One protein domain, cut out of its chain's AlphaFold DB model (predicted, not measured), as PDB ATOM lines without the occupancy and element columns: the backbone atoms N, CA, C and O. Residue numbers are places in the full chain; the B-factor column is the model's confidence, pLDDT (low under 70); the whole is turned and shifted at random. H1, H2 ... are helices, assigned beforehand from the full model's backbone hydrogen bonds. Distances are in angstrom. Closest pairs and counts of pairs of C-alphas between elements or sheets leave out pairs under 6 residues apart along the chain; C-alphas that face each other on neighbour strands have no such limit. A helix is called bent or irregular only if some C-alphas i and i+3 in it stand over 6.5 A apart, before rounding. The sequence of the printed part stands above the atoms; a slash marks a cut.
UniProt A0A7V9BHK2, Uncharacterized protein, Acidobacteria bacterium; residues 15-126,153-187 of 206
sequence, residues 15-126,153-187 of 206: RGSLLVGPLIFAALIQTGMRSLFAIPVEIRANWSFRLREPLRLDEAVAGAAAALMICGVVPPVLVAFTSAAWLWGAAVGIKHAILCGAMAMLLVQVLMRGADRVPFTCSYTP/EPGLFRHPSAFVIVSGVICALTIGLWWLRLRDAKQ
ATOM      1  N   ARG A  15     -24.973 -60.552  47.695       78.69
ATOM      2  CA  ARG A  15     -24.852 -59.532  48.742       78.69
ATOM      3  C   ARG A  15     -24.837 -58.151  48.114       78.69
ATOM      4  O   ARG A  15     -24.227 -57.960  47.062       78.69
ATOM      5  N   GLY A  16     -25.412 -57.173  48.814       75.94
ATOM      6  CA  GLY A  16     -25.478 -55.793  48.327       75.94
ATOM      7  C   GLY A  16     -24.116 -55.243  47.906       75.94
ATOM      8  O   GLY A  16     -24.001 -54.651  46.845       75.94
ATOM      9  N   SER A  17     -23.040 -55.551  48.634       79.25
ATOM     10  CA  SER A  17     -21.685 -55.092  48.292       79.25
ATOM     11  C   SER A  17     -21.185 -55.512  46.901       79.25
ATOM     12  O   SER A  17     -20.344 -54.816  46.344       79.25
ATOM     13  N   LEU A  18     -21.660 -56.639  46.357       80.56
ATOM     14  CA  LEU A  18     -21.293 -57.108  45.013       80.56
ATOM     15  C   LEU A  18     -22.204 -56.500  43.939       80.56
ATOM     16  O   LEU A  18     -21.744 -56.177  42.848       80.56
ATOM     17  N   LEU A  19     -23.475 -56.293  44.280       83.75
ATOM     18  CA  LEU A  19     -24.506 -55.748  43.395       83.75
ATOM     19  C   LEU A  19     -24.384 -54.224  43.191       83.75
ATOM     20  O   LEU A  19     -24.884 -53.681  42.211       83.75
ATOM     21  N   VAL A  20     -23.682 -53.518  44.085       88.94
ATOM     22  CA  VAL A  20     -23.425 -52.070  43.960       88.94
ATOM     23  C   VAL A  20     -22.600 -51.725  42.707       88.94
ATOM     24  O   VAL A  20     -22.758 -50.636  42.155       88.94
ATOM     25  N   GLY A  21     -21.713 -52.618  42.253       88.31
ATOM     26  CA  GLY A  21     -20.725 -52.326  41.202       88.31
ATOM     27  C   GLY A  21     -21.330 -51.750  39.911       88.31
ATOM     28  O   GLY A  21     -20.955 -50.644  39.512       88.31
ATOM     29  N   PRO A  22     -22.301 -52.436  39.280       89.88
ATOM     30  CA  PRO A  22     -22.965 -51.939  38.077       89.88
ATOM     31  C   PRO A  22     -23.721 -50.615  38.276       89.88
ATOM     32  O   PRO A  22     -23.757 -49.793  37.362       89.88
ATOM     33  N   LEU A  23     -24.278 -50.360  39.467       89.19
ATOM     34  CA  LEU A  23     -24.956 -49.095  39.784       89.19
ATOM     35  C   LEU A  23     -23.973 -47.926  39.909       89.19
ATOM     36  O   LEU A  23     -24.256 -46.837  39.408       89.19
ATOM     37  N   ILE A  24     -22.808 -48.148  40.533       92.19
ATOM     38  CA  ILE A  24     -21.716 -47.162  40.544       92.19
ATOM     39  C   ILE A  24     -21.298 -46.855  39.108       92.19
ATOM     40  O   ILE A  24     -21.191 -45.690  38.731       92.19
ATOM     41  N   PHE A  25     -21.097 -47.893  38.298       91.88
ATOM     42  CA  PHE A  25     -20.685 -47.737  36.909       91.88
ATOM     43  C   PHE A  25     -21.712 -46.947  36.085       91.88
ATOM     44  O   PHE A  25     -21.332 -46.024  35.365       91.88
ATOM     45  N   ALA A  26     -23.009 -47.230  36.257       90.88
ATOM     46  CA  ALA A  26     -24.086 -46.453  35.646       90.88
ATOM     47  C   ALA A  26     -24.028 -44.979  36.049       90.88
ATOM     48  O   ALA A  26     -24.039 -44.100  35.187       90.88
ATOM     49  N   ALA A  27     -23.917 -44.699  37.349       90.06
ATOM     50  CA  ALA A  27     -23.872 -43.334  37.848       90.06
ATOM     51  C   ALA A  27     -22.654 -42.564  37.315       90.06
ATOM     52  O   ALA A  27     -22.798 -41.417  36.892       90.06
ATOM     53  N   LEU A  28     -21.476 -43.188  37.268       91.25
ATOM     54  CA  LEU A  28     -20.254 -42.560  36.756       91.25
ATOM     55  C   LEU A  28     -20.323 -42.286  35.250       91.25
ATOM     56  O   LEU A  28     -20.019 -41.172  34.828       91.25
ATOM     57  N   ILE A  29     -20.760 -43.257  34.439       91.62
ATOM     58  CA  ILE A  29     -20.895 -43.052  32.990       91.62
ATOM     59  C   ILE A  29     -21.903 -41.947  32.703       91.62
ATOM     60  O   ILE A  29     -21.622 -41.049  31.916       91.62
ATOM     61  N   GLN A  30     -23.072 -41.981  33.339       89.94
ATOM     62  CA  GLN A  30     -24.131 -41.028  33.027       89.94
ATOM     63  C   GLN A  30     -23.783 -39.608  33.480       89.94
ATOM     64  O   GLN A  30     -24.003 -38.653  32.734       89.94
ATOM     65  N   THR A  31     -23.200 -39.455  34.673       87.31
ATOM     66  CA  THR A  31     -22.731 -38.144  35.153       87.31
ATOM     67  C   THR A  31     -21.568 -37.618  34.314       87.31
ATOM     68  O   THR A  31     -21.581 -36.443  33.949       87.31
ATOM     69  N   GLY A  32     -20.623 -38.482  33.928       84.62
ATOM     70  CA  GLY A  32     -19.515 -38.138  33.038       84.62
ATOM     71  C   GLY A  32     -19.981 -37.736  31.638       84.62
ATOM     72  O   GLY A  32     -19.570 -36.713  31.110       84.62
ATOM     73  N   MET A  33     -20.910 -38.476  31.037       84.56
ATOM     74  CA  MET A  33     -21.487 -38.092  29.748       84.56
ATOM     75  C   MET A  33     -22.237 -36.758  29.830       84.56
ATOM     76  O   MET A  33     -22.098 -35.909  28.951       84.56
ATOM     77  N   ARG A  34     -23.006 -36.534  30.904       82.75
ATOM     78  CA  ARG A  34     -23.736 -35.275  31.107       82.75
ATOM     79  C   ARG A  34     -22.802 -34.076  31.267       82.75
ATOM     80  O   ARG A  34     -23.177 -32.986  30.826       82.75
ATOM     81  N   SER A  35     -21.636 -34.261  31.890       78.06
ATOM     82  CA  SER A  35     -20.615 -33.215  31.993       78.06
ATOM     83  C   SER A  35     -19.897 -32.995  30.663       78.06
ATOM     84  O   SER A  35     -19.718 -31.845  30.275       78.06
ATOM     85  N   LEU A  36     -19.593 -34.056  29.906       81.75
ATOM     86  CA  LEU A  36     -19.026 -33.953  28.554       81.75
ATOM     87  C   LEU A  36     -19.932 -33.160  27.605       81.75
ATOM     88  O   LEU A  36     -19.434 -32.351  26.832       81.75
ATOM     89  N   PHE A  37     -21.256 -33.313  27.706       76.25
ATOM     90  CA  PHE A  37     -22.213 -32.514  26.925       76.25
ATOM     91  C   PHE A  37     -22.128 -31.007  27.191       76.25
ATOM     92  O   PHE A  37     -22.550 -30.219  26.346       76.25
ATOM     93  N   ALA A  38     -21.619 -30.598  28.356       72.00
ATOM     94  CA  ALA A  38     -21.443 -29.192  28.699       72.00
ATOM     95  C   ALA A  38     -20.125 -28.606  28.167       72.00
ATOM     96  O   ALA A  38     -19.992 -27.387  28.136       72.00
ATOM     97  N   ILE A  39     -19.163 -29.441  27.758       72.69
ATOM     98  CA  ILE A  39     -17.871 -28.984  27.240       72.69
ATOM     99  C   ILE A  39     -18.028 -28.665  25.749       72.69
ATOM    100  O   ILE A  39     -18.410 -29.546  24.973       72.69
ATOM    101  N   PRO A  40     -17.730 -27.431  25.312       69.62
ATOM    102  CA  PRO A  40     -17.866 -27.078  23.914       69.62
ATOM    103  C   PRO A  40     -16.704 -27.650  23.100       69.62
ATOM    104  O   PRO A  40     -15.580 -27.163  23.181       69.62
ATOM    105  N   VAL A  41     -16.975 -28.685  22.306       68.75
ATOM    106  CA  VAL A  41     -15.990 -29.262  21.373       68.75
ATOM    107  C   VAL A  41     -15.965 -28.473  20.060       68.75
ATOM    108  O   VAL A  41     -14.916 -28.345  19.443       68.75
ATOM    109  N   GLU A  42     -17.094 -27.867  19.672       66.56
ATOM    110  CA  GLU A  42     -17.237 -27.108  18.425       66.56
ATOM    111  C   GLU A  42     -18.028 -25.808  18.652       66.56
ATOM    112  O   GLU A  42     -19.175 -25.662  18.229       66.56
ATOM    113  N   ILE A  43     -17.404 -24.817  19.306       67.25
ATOM    114  CA  ILE A  43     -18.012 -23.486  19.549       67.25
ATOM    115  C   ILE A  43     -18.458 -22.843  18.228       67.25
ATOM    116  O   ILE A  43     -19.512 -22.212  18.149       67.25
ATOM    117  N   ARG A  44     -17.675 -23.044  17.159       64.44
ATOM    118  CA  ARG A  44     -17.986 -22.518  15.827       64.44
ATOM    119  C   ARG A  44     -19.251 -23.145  15.241       64.44
ATOM    120  O   ARG A  44     -19.908 -22.488  14.460       64.44
ATOM    121  N   ALA A  45     -19.679 -24.344  15.628       66.56
ATOM    122  CA  ALA A  45     -20.931 -24.896  15.102       66.56
ATOM    123  C   ALA A  45     -22.174 -24.109  15.571       66.56
ATOM    124  O   ALA A  45     -23.203 -24.137  14.895       66.56
ATOM    125  N   ASN A  46     -22.079 -23.348  16.671       69.06
ATOM    126  CA  ASN A  46     -23.184 -22.562  17.228       69.06
ATOM    127  C   ASN A  46     -23.770 -21.568  16.206       69.06
ATOM    128  O   ASN A  46     -24.987 -21.485  16.062       69.06
ATOM    129  N   TRP A  47     -22.930 -20.884  15.413       69.56
ATOM    130  CA  TRP A  47     -23.434 -19.931  14.410       69.56
ATOM    131  C   TRP A  47     -24.264 -20.620  13.319       69.56
ATOM    132  O   TRP A  47     -25.262 -20.061  12.876       69.56
ATOM    133  N   SER A  48     -23.907 -21.850  12.926       66.94
ATOM    134  CA  SER A  48     -24.641 -22.606  11.899       66.94
ATOM    135  C   SER A  48     -26.032 -23.039  12.376       66.94
ATOM    136  O   SER A  48     -26.977 -23.065  11.588       66.94
ATOM    137  N   PHE A  49     -26.173 -23.304  13.679       66.00
ATOM    138  CA  PHE A  49     -27.457 -23.573  14.319       66.00
ATOM    139  C   PHE A  49     -28.304 -22.300  14.446       66.00
ATOM    140  O   PHE A  49     -29.501 -22.351  14.191       66.00
ATOM    141  N   ARG A  50     -27.687 -21.147  14.743       65.31
ATOM    142  CA  ARG A  50     -28.374 -19.841  14.775       65.31
ATOM    143  C   ARG A  50     -28.855 -19.377  13.393       65.31
ATOM    144  O   ARG A  50     -29.878 -18.714  13.310       65.31
ATOM    145  N   LEU A  51     -28.140 -19.722  12.317       69.94
ATOM    146  CA  LEU A  51     -28.493 -19.310  10.950       69.94
ATOM    147  C   LEU A  51     -29.641 -20.127  10.328       69.94
ATOM    148  O   LEU A  51     -30.213 -19.706   9.325       69.94
ATOM    149  N   ARG A  52     -29.972 -21.301  10.887       60.72
ATOM    150  CA  ARG A  52     -31.120 -22.120  10.464       60.72
ATOM    151  C   ARG A  52     -32.319 -21.853  11.371       60.72
ATOM    152  O   ARG A  52     -32.522 -22.541  12.365       60.72
ATOM    153  N   GLU A  53     -33.144 -20.890  10.989       50.66
ATOM    154  CA  GLU A  53     -34.487 -20.699  11.544       50.66
ATOM    155  C   GLU A  53     -35.484 -21.469  10.647       50.66
ATOM    156  O   GLU A  53     -35.446 -21.271   9.430       50.66
ATOM    157  N   PRO A  54     -36.331 -22.397  11.142       53.16
ATOM    158  CA  PRO A  54     -36.611 -22.775  12.523       53.16
ATOM    159  C   PRO A  54     -35.791 -23.999  12.952       53.16
ATOM    160  O   PRO A  54     -35.820 -25.063  12.325       53.16
ATOM    161  N   LEU A  55     -35.060 -23.866  14.051       55.94
ATOM    162  CA  LEU A  55     -34.210 -24.935  14.542       55.94
ATOM    163  C   LEU A  55     -35.046 -25.972  15.302       55.94
ATOM    164  O   LEU A  55     -35.672 -25.656  16.312       55.94
ATOM    165  N   ARG A  56     -35.004 -27.231  14.856       60.88
ATOM    166  CA  ARG A  56     -35.500 -28.392  15.614       60.88
ATOM    167  C   ARG A  56     -34.537 -28.719  16.767       60.88
ATOM    168  O   ARG A  56     -33.870 -29.749  16.798       60.88
ATOM    169  N   LEU A  57     -34.374 -27.764  17.682       62.22
ATOM    170  CA  LEU A  57     -33.558 -27.877  18.900       62.22
ATOM    171  C   LEU A  57     -34.007 -29.036  19.787       62.22
ATOM    172  O   LEU A  57     -33.190 -29.668  20.459       62.22
ATOM    173  N   ASP A  58     -35.306 -29.316  19.752       65.88
ATOM    174  CA  ASP A  58     -35.936 -30.486  20.339       65.88
ATOM    175  C   ASP A  58     -35.280 -31.781  19.845       65.88
ATOM    176  O   ASP A  58     -34.996 -32.659  20.656       65.88
ATOM    177  N   GLU A  59     -34.944 -31.880  18.556       71.31
ATOM    178  CA  GLU A  59     -34.256 -33.048  17.997       71.31
ATOM    179  C   GLU A  59     -32.802 -33.161  18.454       71.31
ATOM    180  O   GLU A  59     -32.336 -34.267  18.722       71.31
ATOM    181  N   ALA A  60     -32.084 -32.044  18.603       72.00
ATOM    182  CA  ALA A  60     -30.705 -32.063  19.093       72.00
ATOM    183  C   ALA A  60     -30.633 -32.508  20.566       72.00
ATOM    184  O   ALA A  60     -29.829 -33.370  20.937       72.00
ATOM    185  N   VAL A  61     -31.523 -31.974  21.409       74.06
ATOM    186  CA  VAL A  61     -31.644 -32.365  22.822       74.06
ATOM    187  C   VAL A  61     -32.170 -33.800  22.954       74.06
ATOM    188  O   VAL A  61     -31.704 -34.554  23.816       74.06
ATOM    189  N   ALA A  62     -33.098 -34.217  22.086       76.69
ATOM    190  CA  ALA A  62     -33.565 -35.597  22.017       76.69
ATOM    191  C   ALA A  62     -32.449 -36.557  21.585       76.69
ATOM    192  O   ALA A  62     -32.321 -37.630  22.171       76.69
ATOM    193  N   GLY A  63     -31.600 -36.164  20.632       79.69
ATOM    194  CA  GLY A  63     -30.449 -36.943  20.181       79.69
ATOM    195  C   GLY A  63     -29.432 -37.175  21.297       79.69
ATOM    196  O   GLY A  63     -29.015 -38.309  21.529       79.69
ATOM    197  N   ALA A  64     -29.093 -36.142  22.070       80.19
ATOM    198  CA  ALA A  64     -28.201 -36.307  23.218       80.19
ATOM    199  C   ALA A  64     -28.835 -37.094  24.369       80.19
ATOM    200  O   ALA A  64     -28.155 -37.879  25.030       80.19
ATOM    201  N   ALA A  65     -30.144 -36.951  24.582       80.75
ATOM    202  CA  ALA A  65     -30.863 -37.809  25.514       80.75
ATOM    203  C   ALA A  65     -30.865 -39.273  25.071       80.75
ATOM    204  O   ALA A  65     -30.673 -40.151  25.904       80.75
ATOM    205  N   ALA A  66     -31.056 -39.537  23.777       84.06
ATOM    206  CA  ALA A  66     -30.983 -40.875  23.210       84.06
ATOM    207  C   ALA A  66     -29.568 -41.449  23.346       84.06
ATOM    208  O   ALA A  66     -29.420 -42.590  23.774       84.06
ATOM    209  N   ALA A  67     -28.528 -40.650  23.090       85.69
ATOM    210  CA  ALA A  67     -27.140 -41.053  23.304       85.69
ATOM    211  C   ALA A  67     -26.866 -41.388  24.778       85.69
ATOM    212  O   ALA A  67     -26.271 -42.422  25.072       85.69
ATOM    213  N   LEU A  68     -27.343 -40.562  25.716       86.06
ATOM    214  CA  LEU A  68     -27.211 -40.821  27.151       86.06
ATOM    215  C   LEU A  68     -28.016 -42.048  27.598       86.06
ATOM    216  O   LEU A  68     -27.550 -42.801  28.447       86.06
ATOM    217  N   MET A  69     -29.194 -42.288  27.020       86.19
ATOM    218  CA  MET A  69     -29.968 -43.504  27.279       86.19
ATOM    219  C   MET A  69     -29.242 -44.741  26.753       86.19
ATOM    220  O   MET A  69     -29.040 -45.688  27.501       86.19
ATOM    221  N   ILE A  70     -28.799 -44.743  25.498       88.75
ATOM    222  CA  ILE A  70     -28.162 -45.916  24.892       88.75
ATOM    223  C   ILE A  70     -26.797 -46.164  25.544       88.75
ATOM    224  O   ILE A  70     -26.591 -47.203  26.166       88.75
ATOM    225  N   CYS A  71     -25.879 -45.202  25.477       89.19
ATOM    226  CA  CYS A  71     -24.515 -45.382  25.973       89.19
ATOM    227  C   CYS A  71     -24.422 -45.342  27.506       89.19
ATOM    228  O   CYS A  71     -23.494 -45.912  28.071       89.19
ATOM    229  N   GLY A  72     -25.368 -44.695  28.189       87.25
ATOM    230  CA  GLY A  72     -25.380 -44.607  29.649       87.25
ATOM    231  C   GLY A  72     -26.162 -45.713  30.354       87.25
ATOM    232  O   GLY A  72     -25.928 -45.929  31.540       87.25
ATOM    233  N   VAL A  73     -27.083 -46.416  29.681       91.00
ATOM    234  CA  VAL A  73     -27.875 -47.507  30.292       91.00
ATOM    235  C   VAL A  73     -27.428 -48.878  29.799       91.00
ATOM    236  O   VAL A  73     -27.301 -49.792  30.612       91.00
ATOM    237  N   VAL A  74     -27.148 -49.044  28.502       92.38
ATOM    238  CA  VAL A  74     -26.839 -50.368  27.936       92.38
ATOM    239  C   VAL A  74     -25.571 -50.979  28.546       92.38
ATOM    240  O   VAL A  74     -25.659 -52.112  29.024       92.38
ATOM    241  N   PRO A  75     -24.416 -50.283  28.623       92.31
ATOM    242  CA  PRO A  75     -23.204 -50.898  29.166       92.31
ATOM    243  C   PRO A  75     -23.341 -51.318  30.640       92.31
ATOM    244  O   PRO A  75     -23.003 -52.460  30.948       92.31
ATOM    245  N   PRO A  76     -23.890 -50.491  31.556       91.25
ATOM    246  CA  PRO A  76     -24.112 -50.927  32.933       91.25
ATOM    247  C   PRO A  76     -25.074 -52.105  33.074       91.25
ATOM    248  O   PRO A  76     -24.830 -52.979  33.902       91.25
ATOM    249  N   VAL A  77     -26.130 -52.172  32.258       92.88
ATOM    250  CA  VAL A  77     -27.070 -53.305  32.265       92.88
ATOM    251  C   VAL A  77     -26.397 -54.586  31.780       92.88
ATOM    252  O   VAL A  77     -26.606 -55.643  32.372       92.88
ATOM    253  N   LEU A  78     -25.552 -54.508  30.749       93.88
ATOM    254  CA  LEU A  78     -24.777 -55.656  30.277       93.88
ATOM    255  C   LEU A  78     -23.795 -56.146  31.342       93.88
ATOM    256  O   LEU A  78     -23.704 -57.349  31.579       93.88
ATOM    257  N   VAL A  79     -23.102 -55.232  32.023       92.88
ATOM    258  CA  VAL A  79     -22.203 -55.576  33.135       92.88
ATOM    259  C   VAL A  79     -22.982 -56.202  34.294       92.88
ATOM    260  O   VAL A  79     -22.567 -57.239  34.809       92.88
ATOM    261  N   ALA A  80     -24.133 -55.638  34.674       91.31
ATOM    262  CA  ALA A  80     -25.025 -56.208  35.687       91.31
ATOM    263  C   ALA A  80     -25.488 -57.625  35.323       91.31
ATOM    264  O   ALA A  80     -25.375 -58.542  36.133       91.31
ATOM    265  N   PHE A  81     -25.962 -57.827  34.092       92.75
ATOM    266  CA  PHE A  81     -26.421 -59.131  33.626       92.75
ATOM    267  C   PHE A  81     -25.288 -60.157  33.609       92.75
ATOM    268  O   PHE A  81     -25.422 -61.218  34.208       92.75
ATOM    269  N   THR A  82     -24.175 -59.844  32.942       92.06
ATOM    270  CA  THR A  82     -23.054 -60.780  32.757       92.06
ATOM    271  C   THR A  82     -22.419 -61.174  34.086       92.06
ATOM    272  O   THR A  82     -22.224 -62.362  34.330       92.06
ATOM    273  N   SER A  83     -22.173 -60.209  34.979       90.06
ATOM    274  CA  SER A  83     -21.630 -60.484  36.316       90.06
ATOM    275  C   SER A  83     -22.565 -61.366  37.146       90.06
ATOM    276  O   SER A  83     -22.150 -62.415  37.637       90.06
ATOM    277  N   ALA A  84     -23.842 -61.001  37.267       88.12
ATOM    278  CA  ALA A  84     -24.769 -61.749  38.105       88.12
ATOM    279  C   ALA A  84     -25.169 -63.106  37.498       88.12
ATOM    280  O   ALA A  84     -25.353 -64.070  38.242       88.12
ATOM    281  N   ALA A  85     -25.251 -63.213  36.169       89.94
ATOM    282  CA  ALA A  85     -25.497 -64.480  35.486       89.94
ATOM    283  C   ALA A  85     -24.329 -65.458  35.654       89.94
ATOM    284  O   ALA A  85     -24.569 -66.650  35.840       89.94
ATOM    285  N   TRP A  86     -23.089 -64.958  35.631       88.06
ATOM    286  CA  TRP A  86     -21.894 -65.773  35.841       88.06
ATOM    287  C   TRP A  86     -21.792 -66.304  37.276       88.06
ATOM    288  O   TRP A  86     -21.405 -67.451  37.474       88.06
ATOM    289  N   LEU A  87     -22.147 -65.492  38.278       85.81
ATOM    290  CA  LEU A  87     -22.001 -65.872  39.687       85.81
ATOM    291  C   LEU A  87     -23.187 -66.684  40.233       85.81
ATOM    292  O   LEU A  87     -22.979 -67.639  40.975       85.81
ATOM    293  N   TRP A  88     -24.425 -66.311  39.892       86.56
ATOM    294  CA  TRP A  88     -25.640 -66.853  40.527       86.56
ATOM    295  C   TRP A  88     -26.670 -67.400  39.531       86.56
ATOM    296  O   TRP A  88     -27.798 -67.726  39.909       86.56
ATOM    297  N   GLY A  89     -26.298 -67.506  38.255       88.06
ATOM    298  CA  GLY A  89     -27.147 -68.026  37.191       88.06
ATOM    299  C   GLY A  89     -28.047 -66.977  36.530       88.06
ATOM    300  O   GLY A  89     -28.311 -65.888  37.048       88.06
ATOM    301  N   ALA A  90     -28.557 -67.329  35.348       88.94
ATOM    302  CA  ALA A  90     -29.267 -66.402  34.466       88.94
ATOM    303  C   ALA A  90     -30.521 -65.773  35.101       88.94
ATOM    304  O   ALA A  90     -30.795 -64.600  34.873       88.94
ATOM    305  N   ALA A  91     -31.263 -66.507  35.937       87.38
ATOM    306  CA  ALA A  91     -32.479 -65.986  36.567       87.38
ATOM    307  C   ALA A  91     -32.201 -64.805  37.516       87.38
ATOM    308  O   ALA A  91     -32.957 -63.832  37.534       87.38
ATOM    309  N   VAL A  92     -31.113 -64.871  38.290       86.38
ATOM    310  CA  VAL A  92     -30.678 -63.770  39.166       86.38
ATOM    311  C   VAL A  92     -30.111 -62.630  38.322       86.38
ATOM    312  O   VAL A  92     -30.458 -61.473  38.555       86.38
ATOM    313  N   GLY A  93     -29.333 -62.965  37.287       88.62
ATOM    314  CA  GLY A  93     -28.803 -62.000  36.325       88.62
ATOM    315  C   GLY A  93     -29.883 -61.144  35.666       88.62
ATOM    316  O   GLY A  93     -29.759 -59.923  35.645       88.62
ATOM    317  N   ILE A  94     -30.977 -61.752  35.193       90.44
ATOM    318  CA  ILE A  94     -32.102 -61.029  34.577       90.44
ATOM    319  C   ILE A  94     -32.751 -60.075  35.584       90.44
ATOM    320  O   ILE A  94     -32.972 -58.908  35.270       90.44
ATOM    321  N   LYS A  95     -33.039 -60.544  36.806       89.75
ATOM    322  CA  LYS A  95     -33.673 -59.709  37.841       89.75
ATOM    323  C   LYS A  95     -32.808 -58.503  38.206       89.75
ATOM    324  O   LYS A  95     -33.327 -57.392  38.289       89.75
ATOM    325  N   HIS A  96     -31.506 -58.715  38.385       91.56
ATOM    326  CA  HIS A  96     -30.558 -57.642  38.675       91.56
ATOM    327  C   HIS A  96     -30.434 -56.662  37.500       91.56
ATOM    328  O   HIS A  96     -30.525 -55.454  37.688       91.56
ATOM    329  N   ALA A  97     -30.338 -57.169  36.267       92.12
ATOM    330  CA  ALA A  97     -30.274 -56.342  35.066       92.12
ATOM    331  C   ALA A  97     -31.516 -55.453  34.891       92.12
ATOM    332  O   ALA A  97     -31.381 -54.283  34.538       92.12
ATOM    333  N   ILE A  98     -32.715 -55.974  35.183       92.06
ATOM    334  CA  ILE A  98     -33.967 -55.200  35.151       92.06
ATOM    335  C   ILE A  98     -33.921 -54.055  36.166       92.06
ATOM    336  O   ILE A  98     -34.236 -52.919  35.816       92.06
ATOM    337  N   LEU A  99     -33.510 -54.327  37.407       91.12
ATOM    338  CA  LEU A  99     -33.458 -53.310  38.460       91.12
ATOM    339  C   LEU A  99     -32.382 -52.255  38.184       91.12
ATOM    340  O   LEU A  99     -32.672 -51.059  38.259       91.12
ATOM    341  N   CYS A 100     -31.178 -52.676  37.789       91.75
ATOM    342  CA  CYS A 100     -30.122 -51.762  37.361       91.75
ATOM    343  C   CYS A 100     -30.558 -50.921  36.162       91.75
ATOM    344  O   CYS A 100     -30.329 -49.716  36.159       91.75
ATOM    345  N   GLY A 101     -31.218 -51.523  35.170       91.31
ATOM    346  CA  GLY A 101     -31.720 -50.819  33.993       91.31
ATOM    347  C   GLY A 101     -32.788 -49.789  34.342       91.31
ATOM    348  O   GLY A 101     -32.694 -48.645  33.904       91.31
ATOM    349  N   ALA A 102     -33.756 -50.154  35.183       91.50
ATOM    350  CA  ALA A 102     -34.804 -49.245  35.637       91.50
ATOM    351  C   ALA A 102     -34.221 -48.052  36.416       91.50
ATOM    352  O   ALA A 102     -34.579 -46.902  36.154       91.50
ATOM    353  N   MET A 103     -33.266 -48.306  37.316       91.31
ATOM    354  CA  MET A 103     -32.570 -47.254  38.067       91.31
ATOM    355  C   MET A 103     -31.696 -46.372  37.174       91.31
ATOM    356  O   MET A 103     -31.711 -45.151  37.312       91.31
ATOM    357  N   ALA A 104     -30.971 -46.969  36.229       91.19
ATOM    358  CA  ALA A 104     -30.163 -46.243  35.261       91.19
ATOM    359  C   ALA A 104     -31.038 -45.360  34.357       91.19
ATOM    360  O   ALA A 104     -30.678 -44.213  34.116       91.19
ATOM    361  N   MET A 105     -32.204 -45.837  33.905       89.88
ATOM    362  CA  MET A 105     -33.161 -45.006  33.165       89.88
ATOM    363  C   MET A 105     -33.690 -43.852  34.017       89.88
ATOM    364  O   MET A 105     -33.784 -42.725  33.533       89.88
ATOM    365  N   LEU A 106     -34.019 -44.110  35.287       89.94
ATOM    366  CA  LEU A 106     -34.492 -43.076  36.205       89.94
ATOM    367  C   LEU A 106     -33.441 -41.979  36.373       89.94
ATOM    368  O   LEU A 106     -33.767 -40.795  36.283       89.94
ATOM    369  N   LEU A 107     -32.181 -42.375  36.546       88.56
ATOM    370  CA  LEU A 107     -31.068 -41.448  36.679       88.56
ATOM    371  C   LEU A 107     -30.879 -40.604  35.409       88.56
ATOM    372  O   LEU A 107     -30.753 -39.386  35.523       88.56
ATOM    373  N   VAL A 108     -30.973 -41.193  34.209       87.06
ATOM    374  CA  VAL A 108     -30.938 -40.427  32.946       87.06
ATOM    375  C   VAL A 108     -32.021 -39.351  32.907       87.06
ATOM    376  O   VAL A 108     -31.725 -38.207  32.558       87.06
ATOM    377  N   GLN A 109     -33.258 -39.676  33.294       85.31
ATOM    378  CA  GLN A 109     -34.340 -38.686  33.301       85.31
ATOM    379  C   GLN A 109     -34.078 -37.553  34.295       85.31
ATOM    380  O   GLN A 109     -34.334 -36.391  33.984       85.31
ATOM    381  N   VAL A 110     -33.534 -37.866  35.473       84.38
ATOM    382  CA  VAL A 110     -33.158 -36.855  36.470       84.38
ATOM    383  C   VAL A 110     -32.033 -35.957  35.946       84.38
ATOM    384  O   VAL A 110     -32.138 -34.737  36.047       84.38
ATOM    385  N   LEU A 111     -30.997 -36.523  35.324       80.62
ATOM    386  CA  LEU A 111     -29.873 -35.763  34.752       80.62
ATOM    387  C   LEU A 111     -30.284 -34.885  33.559       80.62
ATOM    388  O   LEU A 111     -29.663 -33.849  33.298       80.62
ATOM    389  N   MET A 112     -31.314 -35.299  32.823       76.06
ATOM    390  CA  MET A 112     -31.829 -34.590  31.653       76.06
ATOM    391  C   MET A 112     -32.877 -33.522  31.973       76.06
ATOM    392  O   MET A 112     -33.174 -32.711  31.102       76.06
ATOM    393  N   ARG A 113     -33.412 -33.462  33.198       70.75
ATOM    394  CA  ARG A 113     -34.442 -32.478  33.586       70.75
ATOM    395  C   ARG A 113     -34.011 -31.013  33.559       70.75
ATOM    396  O   ARG A 113     -34.873 -30.153  33.563       70.75
ATOM    397  N   GLY A 114     -32.709 -30.740  33.542       63.47
ATOM    398  CA  GLY A 114     -32.154 -29.392  33.361       63.47
ATOM    399  C   GLY A 114     -31.315 -29.269  32.089       63.47
ATOM    400  O   GLY A 114     -30.352 -28.504  32.050       63.47
ATOM    401  N   ALA A 115     -31.559 -30.118  31.087       61.91
ATOM    402  CA  ALA A 115     -30.871 -30.066  29.801       61.91
ATOM    403  C   ALA A 115     -31.614 -29.139  28.827       61.91
ATOM    404  O   ALA A 115     -32.083 -29.579  27.783       61.91
ATOM    405  N   ASP A 116     -31.684 -27.852  29.166       58.41
ATOM    406  CA  ASP A 116     -32.325 -26.811  28.341       58.41
ATOM    407  C   ASP A 116     -31.347 -26.172  27.343       58.41
ATOM    408  O   ASP A 116     -31.560 -25.062  26.859       58.41
ATOM    409  N   ARG A 117     -30.217 -26.836  27.086       62.94
ATOM    410  CA  ARG A 117     -29.108 -26.301  26.293       62.94
ATOM    411  C   ARG A 117     -28.677 -27.293  25.235       62.94
ATOM    412  O   ARG A 117     -28.725 -28.506  25.448       62.94
ATOM    413  N   VAL A 118     -28.197 -26.752  24.123       61.97
ATOM    414  CA  VAL A 118     -27.651 -27.556  23.037       61.97
ATOM    415  C   VAL A 118     -26.307 -28.143  23.488       61.97
ATOM    416  O   VAL A 118     -25.404 -27.399  23.882       61.97
ATOM    417  N   PRO A 119     -26.171 -29.476  23.482       66.12
ATOM    418  CA  PRO A 119     -24.947 -30.140  23.901       66.12
ATOM    419  C   PRO A 119     -23.806 -29.793  22.934       66.12
ATOM    420  O   PRO A 119     -24.014 -29.732  21.725       66.12
ATOM    421  N   PHE A 120     -22.601 -29.583  23.471       64.75
ATOM    422  CA  PHE A 120     -21.349 -29.297  22.746       64.75
ATOM    423  C   PHE A 120     -21.200 -27.928  22.053       64.75
ATOM    424  O   PHE A 120     -20.121 -27.657  21.522       64.75
ATOM    425  N   THR A 121     -22.214 -27.053  22.059       57.94
ATOM    426  CA  THR A 121     -22.167 -25.770  21.315       57.94
ATOM    427  C   THR A 121     -22.180 -24.513  22.188       57.94
ATOM    428  O   THR A 121     -21.867 -23.430  21.692       57.94
ATOM    429  N   CYS A 122     -22.565 -24.612  23.464       60.50
ATOM    430  CA  CYS A 122     -22.644 -23.463  24.371       60.50
ATOM    431  C   CYS A 122     -21.291 -23.162  25.031       60.50
ATOM    432  O   CYS A 122     -20.570 -24.080  25.419       60.50
ATOM    433  N   SER A 123     -20.968 -21.878  25.212       58.12
ATOM    434  CA  SER A 123     -19.842 -21.451  26.048       58.12
ATOM    435  C   SER A 123     -20.024 -21.995  27.466       58.12
ATOM    436  O   SER A 123     -21.070 -21.786  28.076       58.12
ATOM    437  N   TYR A 124     -19.027 -22.716  27.971       58.00
ATOM    438  CA  TYR A 124     -19.039 -23.257  29.326       58.00
ATOM    439  C   TYR A 124     -18.545 -22.190  30.306       58.00
ATOM    440  O   TYR A 124     -17.357 -21.871  30.286       58.00
ATOM    441  N   THR A 125     -19.408 -21.649  31.173       55.88
ATOM    442  CA  THR A 125     -18.952 -20.910  32.358       55.88
ATOM    443  C   THR A 125     -18.703 -21.893  33.510       55.88
ATOM    444  O   THR A 125     -19.632 -22.514  34.047       55.88
ATOM    445  N   PRO A 126     -17.437 -22.092  33.915       51.97
ATOM    446  CA  PRO A 126     -17.129 -22.899  35.086       51.97
ATOM    447  C   PRO A 126     -17.652 -22.180  36.338       51.97
ATOM    448  O   PRO A 126     -17.146 -21.124  36.702       51.97
ATOM    449  N   GLU A 153     -32.123 -55.106  47.011       84.75
ATOM    450  CA  GLU A 153     -32.132 -56.150  45.974       84.75
ATOM    451  C   GLU A 153     -32.170 -57.598  46.504       84.75
ATOM    452  O   GLU A 153     -33.047 -58.356  46.075       84.75
ATOM    453  N   PRO A 154     -31.319 -58.010  47.469       83.12
ATOM    454  CA  PRO A 154     -31.343 -59.379  47.986       83.12
ATOM    455  C   PRO A 154     -32.664 -59.751  48.670       83.12
ATOM    456  O   PRO A 154     -33.120 -60.891  48.567       83.12
ATOM    457  N   GLY A 155     -33.297 -58.797  49.364       81.56
ATOM    458  CA  GLY A 155     -34.611 -58.996  49.981       81.56
ATOM    459  C   GLY A 155     -35.715 -59.125  48.933       81.56
ATOM    460  O   GLY A 155     -36.622 -59.948  49.066       81.56
ATOM    461  N   LEU A 156     -35.582 -58.377  47.840       84.38
ATOM    462  CA  LEU A 156     -36.517 -58.377  46.725       84.38
ATOM    463  C   LEU A 156     -36.515 -59.702  45.952       84.38
ATOM    464  O   LEU A 156     -37.561 -60.160  45.496       84.38
ATOM    465  N   PHE A 157     -35.366 -60.374  45.853       82.69
ATOM    466  CA  PHE A 157     -35.274 -61.676  45.185       82.69
ATOM    467  C   PHE A 157     -36.044 -62.793  45.896       82.69
ATOM    468  O   PHE A 157     -36.448 -63.750  45.230       82.69
ATOM    469  N   ARG A 158     -36.284 -62.665  47.209       83.31
ATOM    470  CA  ARG A 158     -37.053 -63.637  48.005       83.31
ATOM    471  C   ARG A 158     -38.566 -63.485  47.840       83.31
ATOM    472  O   ARG A 158     -39.286 -64.466  47.995       83.31
ATOM    473  N   HIS A 159     -39.047 -62.288  47.501       86.44
ATOM    474  CA  HIS A 159     -40.473 -61.984  47.384       86.44
ATOM    475  C   HIS A 159     -40.821 -61.490  45.969       86.44
ATOM    476  O   HIS A 159     -40.632 -60.309  45.666       86.44
ATOM    477  N   PRO A 160     -41.372 -62.350  45.088       84.56
ATOM    478  CA  PRO A 160     -41.633 -61.988  43.693       84.56
ATOM    479  C   PRO A 160     -42.634 -60.834  43.541       84.56
ATOM    480  O   PRO A 160     -42.491 -60.019  42.635       84.56
ATOM    481  N   SER A 161     -43.607 -60.709  44.449       87.69
ATOM    482  CA  SER A 161     -44.563 -59.594  44.459       87.69
ATOM    483  C   SER A 161     -43.883 -58.249  44.726       87.69
ATOM    484  O   SER A 161     -44.121 -57.285  44.002       87.69
ATOM    485  N   ALA A 162     -42.987 -58.189  45.715       87.12
ATOM    486  CA  ALA A 162     -42.231 -56.982  46.033       87.12
ATOM    487  C   ALA A 162     -41.336 -56.554  44.859       87.12
ATOM    488  O   ALA A 162     -41.252 -55.368  44.552       87.12
ATOM    489  N   PHE A 163     -40.730 -57.517  44.155       88.31
ATOM    490  CA  PHE A 163     -39.948 -57.254  42.946       88.31
ATOM    491  C   PHE A 163     -40.774 -56.584  41.850       88.31
ATOM    492  O   PHE A 163     -40.363 -55.557  41.305       88.31
ATOM    493  N   VAL A 164     -41.955 -57.126  41.550       88.75
ATOM    494  CA  VAL A 164     -42.847 -56.550  40.535       88.75
ATOM    495  C   VAL A 164     -43.318 -55.155  40.948       88.75
ATOM    496  O   VAL A 164     -43.301 -54.247  40.123       88.75
ATOM    497  N   ILE A 165     -43.671 -54.948  42.219       89.38
ATOM    498  CA  ILE A 165     -44.116 -53.637  42.712       89.38
ATOM    499  C   ILE A 165     -42.997 -52.598  42.601       89.38
ATOM    500  O   ILE A 165     -43.211 -51.542  42.018       89.38
ATOM    501  N   VAL A 166     -41.799 -52.879  43.120       89.25
ATOM    502  CA  VAL A 166     -40.692 -51.906  43.122       89.25
ATOM    503  C   VAL A 166     -40.236 -51.592  41.700       89.25
ATOM    504  O   VAL A 166     -40.101 -50.422  41.346       89.25
ATOM    505  N   SER A 167     -40.049 -52.617  40.864       88.38
ATOM    506  CA  SER A 167     -39.699 -52.422  39.454       88.38
ATOM    507  C   SER A 167     -40.785 -51.630  38.712       88.38
ATOM    508  O   SER A 167     -40.469 -50.674  38.008       88.38
ATOM    509  N   GLY A 168     -42.062 -51.946  38.950       89.12
ATOM    510  CA  GLY A 168     -43.208 -51.222  38.406       89.12
ATOM    511  C   GLY A 168     -43.273 -49.762  38.849       89.12
ATOM    512  O   GLY A 168     -43.497 -48.895  38.012       89.12
ATOM    513  N   VAL A 169     -43.013 -49.462  40.125       91.81
ATOM    514  CA  VAL A 169     -42.958 -48.084  40.645       91.81
ATOM    515  C   VAL A 169     -41.825 -47.305  39.984       91.81
ATOM    516  O   VAL A 169     -42.055 -46.188  39.528       91.81
ATOM    517  N   ILE A 170     -40.625 -47.881  39.872       90.06
ATOM    518  CA  ILE A 170     -39.492 -47.215  39.213       90.06
ATOM    519  C   ILE A 170     -39.823 -46.950  37.739       90.06
ATOM    520  O   ILE A 170     -39.648 -45.827  37.277       90.06
ATOM    521  N   CYS A 171     -40.368 -47.934  37.018       89.69
ATOM    522  CA  CYS A 171     -40.792 -47.766  35.626       89.69
ATOM    523  C   CYS A 171     -41.913 -46.726  35.469       89.69
ATOM    524  O   CYS A 171     -41.880 -45.912  34.551       89.69
ATOM    525  N   ALA A 172     -42.897 -46.703  36.368       90.25
ATOM    526  CA  ALA A 172     -43.956 -45.699  36.345       90.25
ATOM    527  C   ALA A 172     -43.393 -44.295  36.592       90.25
ATOM    528  O   ALA A 172     -43.774 -43.349  35.901       90.25
ATOM    529  N   LEU A 173     -42.439 -44.164  37.521       90.25
ATOM    530  CA  LEU A 173     -41.717 -42.918  37.739       90.25
ATOM    531  C   LEU A 173     -40.977 -42.508  36.468       90.25
ATOM    532  O   LEU A 173     -41.198 -41.393  36.012       90.25
ATOM    533  N   THR A 174     -40.168 -43.381  35.853       86.06
ATOM    534  CA  THR A 174     -39.399 -43.035  34.642       86.06
ATOM    535  C   THR A 174     -40.287 -42.617  33.476       86.06
ATOM    536  O   THR A 174     -39.985 -41.612  32.831       86.06
ATOM    537  N   ILE A 175     -41.397 -43.323  33.239       86.50
ATOM    538  CA  ILE A 175     -42.393 -42.975  32.217       86.50
ATOM    539  C   ILE A 175     -43.054 -41.636  32.555       86.50
ATOM    540  O   ILE A 175     -43.204 -40.787  31.679       86.50
ATOM    541  N   GLY A 176     -43.389 -41.403  33.825       87.25
ATOM    542  CA  GLY A 176     -43.917 -40.126  34.296       87.25
ATOM    543  C   GLY A 176     -42.946 -38.970  34.048       87.25
ATOM    544  O   GLY A 176     -43.342 -37.953  33.483       87.25
ATOM    545  N   LEU A 177     -41.661 -39.127  34.398       85.44
ATOM    546  CA  LEU A 177     -40.647 -38.091  34.151       85.44
ATOM    547  C   LEU A 177     -40.447 -37.864  32.647       85.44
ATOM    548  O   LEU A 177     -40.293 -36.723  32.221       85.44
ATOM    549  N   TRP A 178     -40.479 -38.936  31.851       82.31
ATOM    550  CA  TRP A 178     -40.388 -38.869  30.394       82.31
ATOM    551  C   TRP A 178     -41.553 -38.089  29.784       82.31
ATOM    552  O   TRP A 178     -41.340 -37.209  28.954       82.31
ATOM    553  N   TRP A 179     -42.783 -38.363  30.221       82.81
ATOM    554  CA  TRP A 179     -43.972 -37.641  29.774       82.81
ATOM    555  C   TRP A 179     -43.952 -36.175  30.172       82.81
ATOM    556  O   TRP A 179     -44.297 -35.334  29.345       82.81
ATOM    557  N   LEU A 180     -43.547 -35.858  31.403       81.75
ATOM    558  CA  LEU A 180     -43.382 -34.470  31.834       81.75
ATOM    559  C   LEU A 180     -42.372 -33.754  30.937       81.75
ATOM    560  O   LEU A 180     -42.700 -32.733  30.351       81.75
ATOM    561  N   ARG A 181     -41.217 -34.373  30.684       75.19
ATOM    562  CA  ARG A 181     -40.205 -33.818  29.782       75.19
ATOM    563  C   ARG A 181     -40.725 -33.594  28.362       75.19
ATOM    564  O   ARG A 181     -40.425 -32.573  27.757       75.19
ATOM    565  N   LEU A 182     -41.493 -34.534  27.815       73.81
ATOM    566  CA  LEU A 182     -42.112 -34.377  26.495       73.81
ATOM    567  C   LEU A 182     -43.152 -33.250  26.458       73.81
ATOM    568  O   LEU A 182     -43.363 -32.658  25.401       73.81
ATOM    569  N   ARG A 183     -43.829 -32.975  27.578       73.56
ATOM    570  CA  ARG A 183     -44.752 -31.840  27.705       73.56
ATOM    571  C   ARG A 183     -43.983 -30.526  27.787       73.56
ATOM    572  O   ARG A 183     -44.301 -29.616  27.030       73.56
ATOM    573  N   ASP A 184     -42.945 -30.476  28.615       68.31
ATOM    574  CA  ASP A 184     -42.104 -29.291  28.806       68.31
ATOM    575  C   ASP A 184     -41.365 -28.923  27.508       68.31
ATOM    576  O   ASP A 184     -41.348 -27.763  27.109       68.31
ATOM    577  N   ALA A 185     -40.865 -29.918  26.763       65.19
ATOM    578  CA  ALA A 185     -40.234 -29.732  25.453       65.19
ATOM    579  C   ALA A 185     -41.152 -29.050  24.422       65.19
ATOM    580  O   ALA A 185     -40.672 -28.326  23.557       65.19
ATOM    581  N   LYS A 186     -42.473 -29.250  24.518       61.88
ATOM    582  CA  LYS A 186     -43.460 -28.590  23.645       61.88
ATOM    583  C   LYS A 186     -43.812 -27.171  24.097       61.88
ATOM    584  O   LYS A 186     -44.420 -26.434  23.328       61.88
ATOM    585  N   GLN A 187     -43.474 -26.805  25.332       54.94
ATOM    586  CA  GLN A 187     -43.823 -25.530  25.965       54.94
ATOM    587  C   GLN A 187     -42.635 -24.573  26.112       54.94
ATOM    588  O   GLN A 187     -42.792 -23.536  26.748       54.94
TER     589      GLN A 187
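Overview. This is residues 15 to 126 and 153 to 187 of the 206 residues of an uncharacterized protein of Acidobacteria bacterium (UniProt A0A7V9BHK2). Long helices lie side by side in a rod, with H4 in the middle: H1 and the two arms of bent H3 bundle with it, and H6 packs on it. Short H5 lies near one end; at the other, beyond the bundle, residues 50 to 56 stick out. The 147 printed residues hold six named helices, H1 to H6 in chain order, and no named strand: all helix. The whole is only just loose, close to compact, with a radius of gyration of the C-alphas of 18.1 A and spans of 58 by 28 by 24 A.

Along the chain. H1, residues 16 to 36, begins at C-alpha 16 (-25.478, -55.793, 48.327) and is 30.2 A long; it has a kink of 26 degrees near residue 23 and is only just irregular, C-alphas 19 and 22 being 6.7 A apart. H2 is residues 45 to 51. H3, residues 57 to 88, was assigned as one helix by its hydrogen bonds but is bent, with C-alphas 72 and 75 6.7 A apart: H3a is residues 57 to 72, H3b 75 to 88. H4, residues 90 to 112, is 32.0 A long, H5 is residues 153 to 158, and H6, residues 160 to 186, runs 39.0 A to C-alpha 186 (-43.460, -28.590, 23.645).

Arrangement. In the bundle of H1, H3a, H3b and H4, helices side by side, H1 touches H4, closest C-alphas Ala 26 and Ala 104 at 6.1 A. H3b and H4 form a helical hairpin, closest C-alphas Ala 85 and Gly 93 at 4.2 A. H6, with residues 167 to 178 alone, touches H4 at a shallow tilt of 27 degrees, the same way, closest C-alphas Leu 106 and Thr 174 at 5.2 A. H2 touches no helix. Every O i to N i+4 pair is within hydrogen-bond range in H2, H3a, H3b and H4, against 14 of 17 in H1, 1 of 2 in H5 and 22 of 23 in H6.

Size, cuts and confidence. The farthest C-alphas, Leu 51 and Arg 158, are 58.4 A apart. Residues 127 to 152 are not printed; C-alphas 126 and 153 are 38.1 A apart across this cut. The pLDDT is under 70 at residues 40 to 58, 114 to 126 and 184 to 187.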